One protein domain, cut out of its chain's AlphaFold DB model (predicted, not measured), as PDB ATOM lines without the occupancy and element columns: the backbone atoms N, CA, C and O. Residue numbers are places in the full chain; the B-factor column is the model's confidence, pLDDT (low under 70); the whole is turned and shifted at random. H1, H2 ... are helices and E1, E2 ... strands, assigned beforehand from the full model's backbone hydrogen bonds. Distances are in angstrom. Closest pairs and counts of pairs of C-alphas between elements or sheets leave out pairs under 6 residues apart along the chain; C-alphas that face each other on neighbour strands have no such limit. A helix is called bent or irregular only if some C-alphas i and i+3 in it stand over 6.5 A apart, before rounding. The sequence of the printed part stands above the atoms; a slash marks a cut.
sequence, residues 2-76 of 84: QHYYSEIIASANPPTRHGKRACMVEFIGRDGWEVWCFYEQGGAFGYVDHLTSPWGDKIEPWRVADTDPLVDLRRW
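AT A GLANCE: This is residues 2 to 76 of the 84 residues of an uncharacterized protein of Bosea sp. BK604 (UniProt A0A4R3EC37). A strongly twisted sheet of three strands, E1, E2 and E3, has the helix H1 crossing over one face, while the short helix H2 sits beside H1 and grazes the sheet near E3 with one end. The long link of residues 53 to 68 leads from E3 to H2. The 75 printed residues hold H1, E1, E2, E3 and H2 in chain order, under half of them in these named elements, a mixed class. The antiparallel sheet, order E1, E2, E3, is a meander, each strand the antiparallel neighbour of the one before. The whole is compact, with a radius of gyration of the C-alphas of 12.2 A and spans of 34 by 26 by 19 A.

HOW THE PARTS SIT: H1, residues 2 to 11, is on the sheet of E1, residues 23 to 28, E2, residues 34 to 39, and E3, residues 45 to 52. Its height is 10.3 A, and it runs across the strands, at 72 degrees to E2 on the local plane; the closest C-alphas, of Ile 9 and Val 35, are 6.7 A apart. In the hairpin E1 and E2, N 25 and O 37 are 2.8 A apart, within hydrogen-bond range; in the hairpin E2 and E3, N 49 and O 36 are 2.7 A apart. Residues 51 to 52 of E3 pair antiparallel with residues 58 to 59. H2, residues 69 to 75, only grazes the sheet, with residues 73 to 75; the closest C-alphas of E3 and H2, of Tyr 47 and Arg 75, are 5.7 A apart. H1 and H2 only just touch, with 3 pairs of C-alphas within 8 A, the closest those of Gln 2 and Pro 69, 5.8 A. Every O i to N i+4 pair is within hydrogen-bond range in H1, but 0 of 3 in H2, where 3 of 4 O i to N i+3 pairs are.

IN THESE COORDINATES: H1 begins at C-alpha 2 (159.807, 183.167, 178.393) and is 14.6 A long. E1 measures 16.6 A, E2 16.2 A and E3 19.0 A. H2, 12.4 A, ends at C-alpha 75 (154.443, 174.237, 187.031); it is irregular, but only just: C-alphas 69 and 72 are 6.51 A apart.

THE WHOLE: The C-alphas farthest apart, of Lys 20 and Thr 67, are 35.9 A apart. The printed part has no cut; the links H1 to E1 and E3 to H2 are long. The model's pLDDT is under 70 at 22 residues, among them 10 to 22.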
ATOM      1  N   GLN A   2     159.910 184.333 177.494       55.22
ATOM      2  CA  GLN A   2     159.807 183.167 178.393       55.22
ATOM      3  C   GLN A   2     161.125 182.773 179.095       55.22
ATOM      4  O   GLN A   2     161.141 182.619 180.312       55.22
ATOM      5  N   HIS A   3     162.237 182.693 178.349       59.34
ATOM      6  CA  HIS A   3     163.557 182.367 178.912       59.34
ATOM      7  C   HIS A   3     163.997 183.335 180.023       59.34
ATOM      8  O   HIS A   3     164.538 182.908 181.038       59.34
ATOM      9  N   TYR A   4     163.680 184.622 179.870       69.75
ATOM     10  CA  TYR A   4     164.024 185.653 180.846       69.75
ATOM     11  C   TYR A   4     163.297 185.429 182.180       69.75
ATOM     12  O   TYR A   4     163.921 185.423 183.237       69.75
ATOM     13  N   TYR A   5     161.996 185.124 182.145       71.75
ATOM     14  CA  TYR A   5     161.236 184.825 183.363       71.75
ATOM     15  C   TYR A   5     161.679 183.528 184.043       71.75
ATOM     16  O   TYR A   5     161.767 183.480 185.267       71.75
ATOM     17  N   SER A   6     162.021 182.489 183.274       65.94
ATOM     18  CA  SER A   6     162.568 181.260 183.860       65.94
ATOM     19  C   SER A   6     163.928 181.473 184.533       65.94
ATOM     20  O   SER A   6     164.189 180.862 185.566       65.94
ATOM     21  N   GLU A   7     164.773 182.359 183.998       67.50
ATOM     22  CA  GLU A   7     166.053 182.730 184.615       67.50
ATOM     23  C   GLU A   7     165.859 183.527 185.909       67.50
ATOM     24  O   GLU A   7     166.557 183.277 186.894       67.50
ATOM     25  N   ILE A   8     164.885 184.444 185.934       70.50
ATOM     26  CA  ILE A   8     164.500 185.188 187.140       70.50
ATOM     27  C   ILE A   8     164.063 184.213 188.240       70.50
ATOM     28  O   ILE A   8     164.586 184.273 189.350       70.50
ATOM     29  N   ILE A   9     163.173 183.264 187.933       70.12
ATOM     30  CA  ILE A   9     162.672 182.303 188.927       70.12
ATOM     31  C   ILE A   9     163.771 181.318 189.356       70.12
ATOM     32  O   ILE A   9     163.866 180.985 190.529       70.12
ATOM     33  N   ALA A  10     164.652 180.874 188.454       64.31
ATOM     34  CA  ALA A  10     165.768 179.999 188.830       64.31
ATOM     35  C   ALA A  10     166.773 180.674 189.783       64.31
ATOM     36  O   ALA A  10     167.458 179.987 190.536       64.31
ATOM     37  N   SER A  11     166.865 182.006 189.755       60.53
ATOM     38  CA  SER A  11     167.710 182.771 190.677       60.53
ATOM     39  C   SER A  11     167.083 183.003 192.057       60.53
ATOM     40  O   SER A  11     167.803 183.316 193.006       60.53
ATOM     41  N   ALA A  12     165.764 182.822 192.182       63.81
ATOM     42  CA  ALA A  12     165.069 182.866 193.458       63.81
ATOM     43  C   ALA A  12     165.445 181.629 194.290       63.81
ATOM     44  O   ALA A  12     165.106 180.493 193.955       63.81
ATOM     45  N   ASN A  13     166.174 181.842 195.385       59.59
ATOM     46  CA  ASN A  13     166.613 180.748 196.247       59.59
ATOM     47  C   ASN A  13     165.459 180.267 197.139       59.59
ATOM     48  O   ASN A  13     164.927 181.087 197.889       59.59
ATOM     49  N   PRO A  14     165.112 178.966 197.149       61.56
ATOM     50  CA  PRO A  14     164.090 178.440 198.053       61.56
ATOM     51  C   PRO A  14     164.485 178.668 199.525       61.56
ATOM     52  O   PRO A  14     165.678 178.671 199.853       61.56
ATOM     53  N   PRO A  15     163.518 178.843 200.447       60.19
ATOM     54  CA  PRO A  15     163.830 179.091 201.845       60.19
ATOM     55  C   PRO A  15     164.479 177.850 202.472       60.19
ATOM     56  O   PRO A  15     164.091 176.715 202.213       60.19
ATOM     57  N   THR A  16     165.442 178.061 203.369       56.31
ATOM     58  CA  THR A  16     166.200 176.984 204.035       56.31
ATOM     59  C   THR A  16     165.381 176.173 205.044       56.31
ATOM     60  O   THR A  16     165.808 175.096 205.461       56.31
ATOM     61  N   ARG A  17     164.208 176.666 205.466       55.69
ATOM     62  CA  ARG A  17     163.278 175.958 206.358       55.69
ATOM     63  C   ARG A  17     161.838 176.212 205.941       55.69
ATOM     64  O   ARG A  17     161.350 177.333 206.042       55.69
ATOM     65  N   HIS A  18     161.135 175.149 205.562       58.47
ATOM     66  CA  HIS A  18     159.692 175.200 205.353       58.47
ATOM     67  C   HIS A  18     158.966 175.001 206.691       58.47
ATOM     68  O   HIS A  18     159.230 174.046 207.427       58.47
ATOM     69  N   GLY A  19     158.055 175.916 207.031       55.19
ATOM     70  CA  GLY A  19     157.124 175.722 208.142       55.19
ATOM     71  C   GLY A  19     156.175 174.552 207.860       55.19
ATOM     72  O   GLY A  19     155.915 174.211 206.714       55.19
ATOM     73  N   LYS A  20     155.616 173.923 208.902       56.97
ATOM     74  CA  LYS A  20     154.720 172.744 208.795       56.97
ATOM     75  C   LYS A  20     153.352 173.013 208.119       56.97
ATOM     76  O   LYS A  20     152.422 172.229 208.299       56.97
ATOM     77  N   ARG A  21     153.177 174.123 207.399       61.72
ATOM     78  CA  ARG A  21     151.898 174.580 206.832       61.72
ATOM     79  C   ARG A  21     152.094 175.042 205.397       61.72
ATOM     80  O   ARG A  21     153.174 175.516 205.064       61.72
ATOM     81  N   ALA A  22     151.035 174.935 204.599       69.50
ATOM     82  CA  ALA A  22     151.007 175.574 203.298       69.50
ATOM     83  C   ALA A  22     151.185 177.088 203.465       69.50
ATOM     84  O   ALA A  22     150.531 177.695 204.321       69.50
ATOM     85  N   CYS A  23     152.101 177.680 202.708       77.81
ATOM     86  CA  CYS A  23     152.430 179.091 202.847       77.81
ATOM     87  C   CYS A  23     152.828 179.708 201.512       77.81
ATOM     88  O   CYS A  23     153.437 179.056 200.664       77.81
ATOM     89  N   MET A  24     152.500 180.989 201.377       83.44
ATOM     90  CA  MET A  24     153.044 181.830 200.326       83.44
ATOM     91  C   MET A  24     154.421 182.329 200.757       83.44
ATOM     92  O   MET A  24     154.591 182.747 201.905       83.44
ATOM     93  N   VAL A  25     155.388 182.259 199.854       81.69
ATOM     94  CA  VAL A  25     156.756 182.720 200.076       81.69
ATOM     95  C   VAL A  25     157.125 183.675 198.956       81.69
ATOM     96  O   VAL A  25     156.899 183.380 197.786       81.69
ATOM     97  N   GLU A  26     157.688 184.811 199.340       86.00
ATOM     98  CA  GLU A  26     158.237 185.809 198.434       86.00
ATOM     99  C   GLU A  26     159.736 185.564 198.234       86.00
ATOM    100  O   GLU A  26     160.469 185.275 199.186       86.00
ATOM    101  N   PHE A  27     160.191 185.708 196.993       81.56
ATOM    102  CA  PHE A  27     161.592 185.675 196.617       81.56
ATOM    103  C   PHE A  27     161.978 186.906 195.817       81.56
ATOM    104  O   PHE A  27     161.249 187.338 194.926       81.56
ATOM    105  N   ILE A  28     163.194 187.385 196.060       81.88
ATOM    106  CA  ILE A  28     163.815 188.405 195.223       81.88
ATOM    107  C   ILE A  28     164.426 187.718 194.001       81.88
ATOM    108  O   ILE A  28     165.351 186.911 194.124       81.88
ATOM    109  N   GLY A  29     163.874 188.017 192.831       78.44
ATOM    110  CA  GLY A  29     164.419 187.634 191.539       78.44
ATOM    111  C   GLY A  29     165.503 188.603 191.056       78.44
ATOM    112  O   GLY A  29     165.909 189.538 191.749       78.44
ATOM    113  N   ARG A  30     165.993 188.389 189.831       80.81
ATOM    114  CA  ARG A  30     166.930 189.318 189.174       80.81
ATOM    115  C   ARG A  30     166.272 190.654 188.844       80.81
ATOM    116  O   ARG A  30     165.064 190.728 188.664       80.81
ATOM    117  N   ASP A  31     167.095 191.692 188.736       85.94
ATOM    118  CA  ASP A  31     166.722 193.019 188.228       85.94
ATOM    119  C   ASP A  31     165.550 193.703 188.955       85.94
ATOM    120  O   ASP A  31     164.861 194.529 188.366       85.94
ATOM    121  N   GLY A  32     165.324 193.386 190.236       83.56
ATOM    122  CA  GLY A  32     164.245 193.979 191.038       83.56
ATOM    123  C   GLY A  32     162.877 193.323 190.850       83.56
ATOM    124  O   GLY A  32     161.875 193.894 191.263       83.56
ATOM    125  N   TRP A  33     162.824 192.150 190.214       88.88
ATOM    126  CA  TRP A  33     161.615 191.335 190.161       88.88
ATOM    127  C   TRP A  33     161.349 190.651 191.501       88.88
ATOM    128  O   TRP A  33     162.274 190.184 192.165       88.88
ATOM    129  N   GLU A  34     160.075 190.490 191.836       88.69
ATOM    130  CA  GLU A  34     159.628 189.653 192.950       88.69
ATOM    131  C   GLU A  34     158.899 188.430 192.401       88.69
ATOM    132  O   GLU A  34     158.134 188.521 191.437       88.69
ATOM    133  N   VAL A  35     159.128 187.271 193.012       86.94
ATOM    134  CA  VAL A  35     158.466 186.016 192.655       86.94
ATOM    135  C   VAL A  35     157.771 185.470 193.888       86.94
ATOM    136  O   VAL A  35     158.406 185.194 194.902       86.94
ATOM    137  N   TRP A  36     156.466 185.278 193.784       87.69
ATOM    138  CA  TRP A  36     155.638 184.731 194.848       87.69
ATOM    139  C   TRP A  36     155.318 183.279 194.534       87.69
ATOM    140  O   TRP A  36     154.867 182.967 193.437       87.69
ATOM    141  N   CYS A  37     155.545 182.384 195.488       84.19
ATOM    142  CA  CYS A  37     155.378 180.947 195.312       84.19
ATOM    143  C   CYS A  37     154.558 180.348 196.444       84.19
ATOM    144  O   CYS A  37     154.783 180.638 197.621       84.19
ATOM    145  N   PHE A  38     153.672 179.426 196.090       80.38
ATOM    146  CA  PHE A  38     152.926 178.629 197.045       80.38
ATOM    147  C   PHE A  38     153.633 177.297 197.309       80.38
ATOM    148  O   PHE A  38     153.985 176.562 196.382       80.38
ATOM    149  N   TYR A  39     153.788 176.961 198.588       77.19
ATOM    150  CA  TYR A  39     154.259 175.657 199.046       77.19
ATOM    151  C   TYR A  39     153.125 174.885 199.710       77.19
ATOM    152  O   TYR A  39     152.351 175.445 200.489       77.19
ATOM    153  N   GLU A  40     153.055 173.587 199.435       75.81
ATOM    154  CA  GLU A  40     152.098 172.677 200.052       75.81
ATOM    155  C   GLU A  40     152.510 172.288 201.480       75.81
ATOM    156  O   GLU A  40     153.646 172.480 201.933       75.81
ATOM    157  N   GLN A  41     151.568 171.689 202.211       71.62
ATOM    158  CA  GLN A  41     151.867 171.092 203.505       71.62
ATOM    159  C   GLN A  41     152.920 169.985 203.336       71.62
ATOM    160  O   GLN A  41     152.736 169.051 202.567       71.62
ATOM    161  N   GLY A  42     154.024 170.087 204.077       67.62
ATOM    162  CA  GLY A  42     155.178 169.191 203.919       67.62
ATOM    163  C   GLY A  42     156.357 169.826 203.179       67.62
ATOM    164  O   GLY A  42     157.404 169.195 203.082       67.62
ATOM    165  N   GLY A  43     156.227 171.081 202.731       67.88
ATOM    166  CA  GLY A  43     157.332 171.856 202.160       67.88
ATOM    167  C   GLY A  43     157.613 171.559 200.687       67.88
ATOM    168  O   GLY A  43     158.614 172.031 200.159       67.88
ATOM    169  N   ALA A  44     156.741 170.802 200.018       73.31
ATOM    170  CA  ALA A  44     156.813 170.618 198.575       73.31
ATOM    171  C   ALA A  44     156.390 171.906 197.858       73.31
ATOM    172  O   ALA A  44     155.444 172.580 198.273       73.31
ATOM    173  N   PHE A  45     157.097 172.253 196.784       75.75
ATOM    174  CA  PHE A  45     156.685 173.347 195.912       75.75
ATOM    175  C   PHE A  45     155.355 172.994 195.236       75.75
ATOM    176  O   PHE A  45     155.235 171.917 194.653       75.75
ATOM    177  N   GLY A  46     154.382 173.902 195.318       75.44
ATOM    178  CA  GLY A  46     153.110 173.784 194.615       75.44
ATOM    179  C   GLY A  46     153.173 174.462 193.249       75.44
ATOM    180  O   GLY A  46     153.171 173.794 192.218       75.44
ATOM    181  N   TYR A  47     153.217 175.797 193.243       77.62
ATOM    182  CA  TYR A  47     153.196 176.607 192.019       77.62
ATOM    183  C   TYR A  47     153.699 178.041 192.261       77.62
ATOM    184  O   TYR A  47     153.777 178.503 193.401       77.62
ATOM    185  N   VAL A  48     154.024 178.757 191.177       85.31
ATOM    186  CA  VAL A  48     154.291 180.206 191.211       85.31
ATOM    187  C   VAL A  48     152.957 180.936 191.261       85.31
ATOM    188  O   VAL A  48     152.147 180.765 190.351       85.31
ATOM    189  N   ASP A  49     152.750 181.729 192.311       86.94
ATOM    190  CA  ASP A  49     151.576 182.573 192.504       86.94
ATOM    191  C   ASP A  49     151.567 183.726 191.483       86.94
ATOM    192  O   ASP A  49     150.780 183.804 190.542       86.94
ATOM    193  N   HIS A  50     152.543 184.611 191.592       90.44
ATOM    194  CA  HIS A  50     152.699 185.690 190.633       90.44
ATOM    195  C   HIS A  50     154.132 186.182 190.580       90.44
ATOM    196  O   HIS A  50     154.956 185.866 191.438       90.44
ATOM    197  N   LEU A  51     154.408 186.978 189.556       90.19
ATOM    198  CA  LEU A  51     155.607 187.788 189.464       90.19
ATOM    199  C   LEU A  51     155.210 189.258 189.548       90.19
ATOM    200  O   LEU A  51     154.213 189.651 188.936       90.19
ATOM    201  N   THR A  52     156.001 190.055 190.256       91.81
ATOM    202  CA  THR A  52     155.866 191.514 190.277       91.81
ATOM    203  C   THR A  52     157.063 192.122 189.564       91.81
ATOM    204  O   THR A  52     158.210 191.812 189.895       91.81
ATOM    205  N   SER A  53     156.801 192.954 188.555       90.19
ATOM    206  CA  SER A  53     157.850 193.688 187.850       90.19
ATOM    207  C   SER A  53     158.463 194.761 188.759       90.19
ATOM    208  O   SER A  53     157.793 195.235 189.678       90.19
ATOM    209  N   PRO A  54     159.680 195.247 188.462       89.69
ATOM    210  CA  PRO A  54     160.280 196.382 189.172       89.69
ATOM    211  C   PRO A  54     159.437 197.668 189.105       89.69
ATOM    212  O   PRO A  54     159.686 198.621 189.841       89.69
ATOM    213  N   TRP A  55     158.457 197.711 188.198       92.50
ATOM    214  CA  TRP A  55     157.535 198.827 187.997       92.50
ATOM    215  C   TRP A  55     156.157 198.595 188.636       92.50
ATOM    216  O   TRP A  55     155.307 199.480 188.577       92.50
ATOM    217  N   GLY A  56     155.943 197.440 189.277       90.44
ATOM    218  CA  GLY A  56     154.709 197.093 189.986       90.44
ATOM    219  C   GLY A  56     153.688 196.301 189.164       90.44
ATOM    220  O   GLY A  56     152.571 196.084 189.636       90.44
ATOM    221  N   ASP A  57     154.035 195.849 187.957       91.06
ATOM    222  CA  ASP A  57     153.131 195.030 187.145       91.06
ATOM    223  C   ASP A  57     153.036 193.618 187.711       91.06
ATOM    224  O   ASP A  57     154.049 192.932 187.865       91.06
ATOM    225  N   LYS A  58     151.810 193.154 187.959       92.19
ATOM    226  CA  LYS A  58     151.548 191.802 188.452       92.19
ATOM    227  C   LYS A  58     151.233 190.852 187.297       92.19
ATOM    228  O   LYS A  58     150.277 191.064 186.554       92.19
ATOM    229  N   ILE A  59     151.988 189.762 187.204       89.50
ATOM    230  CA  ILE A  59     151.788 188.685 186.232       89.50
ATOM    231  C   ILE A  59     151.372 187.424 186.981       89.50
ATOM    232  O   ILE A  59     152.142 186.894 187.774       89.50
ATOM    233  N   GLU A  60     150.171 186.921 186.705       90.81
ATOM    234  CA  GLU A  60     149.624 185.702 187.312       90.81
ATOM    235  C   GLU A  60     149.613 184.566 186.276       90.81
ATOM    236  O   GLU A  60     148.744 184.554 185.395       90.81
ATOM    237  N   PRO A  61     150.542 183.593 186.348       85.88
ATOM    238  CA  PRO A  61     150.698 182.567 185.318       85.88
ATOM    239  C   PRO A  61     149.455 181.707 185.053       85.88
ATOM    240  O   PRO A  61     149.331 181.128 183.981       85.88
ATOM    241  N   TRP A  62     148.503 181.591 185.979       83.88
ATOM    242  CA  TRP A  62     147.225 180.892 185.732       83.88
ATOM    243  C   TRP A  62     146.190 181.715 184.968       83.88
ATOM    244  O   TRP A  62     145.201 181.145 184.515       83.88
ATOM    245  N   ARG A  63     146.367 183.037 184.846       88.19
ATOM    246  CA  ARG A  63     145.447 183.909 184.097       88.19
ATOM    247  C   ARG A  63     145.857 184.103 182.643       88.19
ATOM    248  O   ARG A  63     145.044 184.567 181.850       88.19
ATOM    249  N   VAL A  64     147.096 183.765 182.292       85.25
ATOM    250  CA  VAL A  64     147.571 183.825 180.903       85.25
ATOM    251  C   VAL A  64     146.921 182.713 180.080       85.25
ATOM    252  O   VAL A  64     146.598 181.651 180.617       85.25
ATOM    253  N   ALA A  65     146.708 182.949 178.786       87.44
ATOM    254  CA  ALA A  65     146.138 181.948 177.887       87.44
ATOM    255  C   ALA A  65     147.057 180.720 177.763       87.44
ATOM    256  O   ALA A  65     148.269 180.837 177.903       87.44
ATOM    257  N   ASP A  66     146.509 179.547 177.438       85.38
ATOM    258  CA  ASP A  66     147.320 178.324 177.307       85.38
ATOM    259  C   ASP A  66     148.299 178.365 176.119       85.38
ATOM    260  O   ASP A  66     149.255 177.597 176.065       85.38
ATOM    261  N   THR A  67     148.076 179.273 175.169       85.19
ATOM    262  CA  THR A  67     148.999 179.556 174.062       85.19
ATOM    263  C   THR A  67     150.092 180.553 174.437       85.19
ATOM    264  O   THR A  67     151.006 180.781 173.647       85.19
ATOM    265  N   ASP A  68     149.969 181.209 175.591       84.00
ATOM    266  CA  ASP A  68     150.953 182.169 176.061       84.00
ATOM    267  C   ASP A  68     152.179 181.419 176.608       84.00
ATOM    268  O   ASP A  68     152.020 180.515 177.430       84.00
ATOM    269  N   PRO A  69     153.410 181.788 176.220       74.31
ATOM    270  CA  PRO A  69     154.625 181.164 176.746       74.31
ATOM    271  C   PRO A  69     154.746 181.186 178.283       74.31
ATOM    272  O   PRO A  69     155.477 180.388 178.867       74.31
ATOM    273  N   LEU A  70     154.049 182.085 178.977       76.81
ATOM    274  CA  LEU A  70     154.039 182.150 180.439       76.81
ATOM    275  C   LEU A  70     153.237 181.014 181.096       76.81
ATOM    276  O   LEU A  70     153.362 180.812 182.306       76.81
ATOM    277  N   VAL A  71     152.461 180.241 180.325       78.69
ATOM    278  CA  VAL A  71     151.683 179.087 180.808       78.69
ATOM    279  C   VAL A  71     152.555 178.061 181.545       78.69
ATOM    280  O   VAL A  71     152.126 177.469 182.538       78.69
ATOM    281  N   ASP A  72     153.808 177.895 181.117       75.44
ATOM    282  CA  ASP A  72     154.741 176.917 181.684       75.44
ATOM    283  C   ASP A  72     155.217 177.297 183.097       75.44
ATOM    284  O   ASP A  72     155.603 176.429 183.886       75.44
ATOM    285  N   LEU A  73     155.123 178.580 183.472       75.56
ATOM    286  CA  LEU A  73     155.503 179.056 184.808       75.56
ATOM    287  C   LEU A  73     154.569 178.530 185.907       75.56
ATOM    288  O   LEU A  73     154.971 178.452 187.068       75.56
ATOM    289  N   ARG A  74     153.354 178.083 185.548       75.25
ATOM    290  CA  ARG A  74     152.394 177.458 186.477       75.25
ATOM    291  C   ARG A  74     152.969 176.231 187.188       75.25
ATOM    292  O   ARG A  74     152.528 175.898 188.281       75.25
ATOM    293  N   ARG A  75     153.910 175.525 186.556       68.75
ATOM    294  CA  ARG A  75     154.443 174.237 187.031       68.75
ATOM    295  C   ARG A  75     155.951 174.275 187.217       68.75
ATOM    296  O   ARG A  75     156.599 173.264 186.954       68.75
ATOM    297  N   TRP A  76     156.494 175.437 187.603       67.12
ATOM    298  CA  TRP A  76     157.935 175.664 187.686       67.12
ATOM    299  C   TRP A  76     158.676 174.424 188.189       67.12
ATOM    300  O   TRP A  76     158.499 173.961 189.315       67.12
TER     301      TRP A  76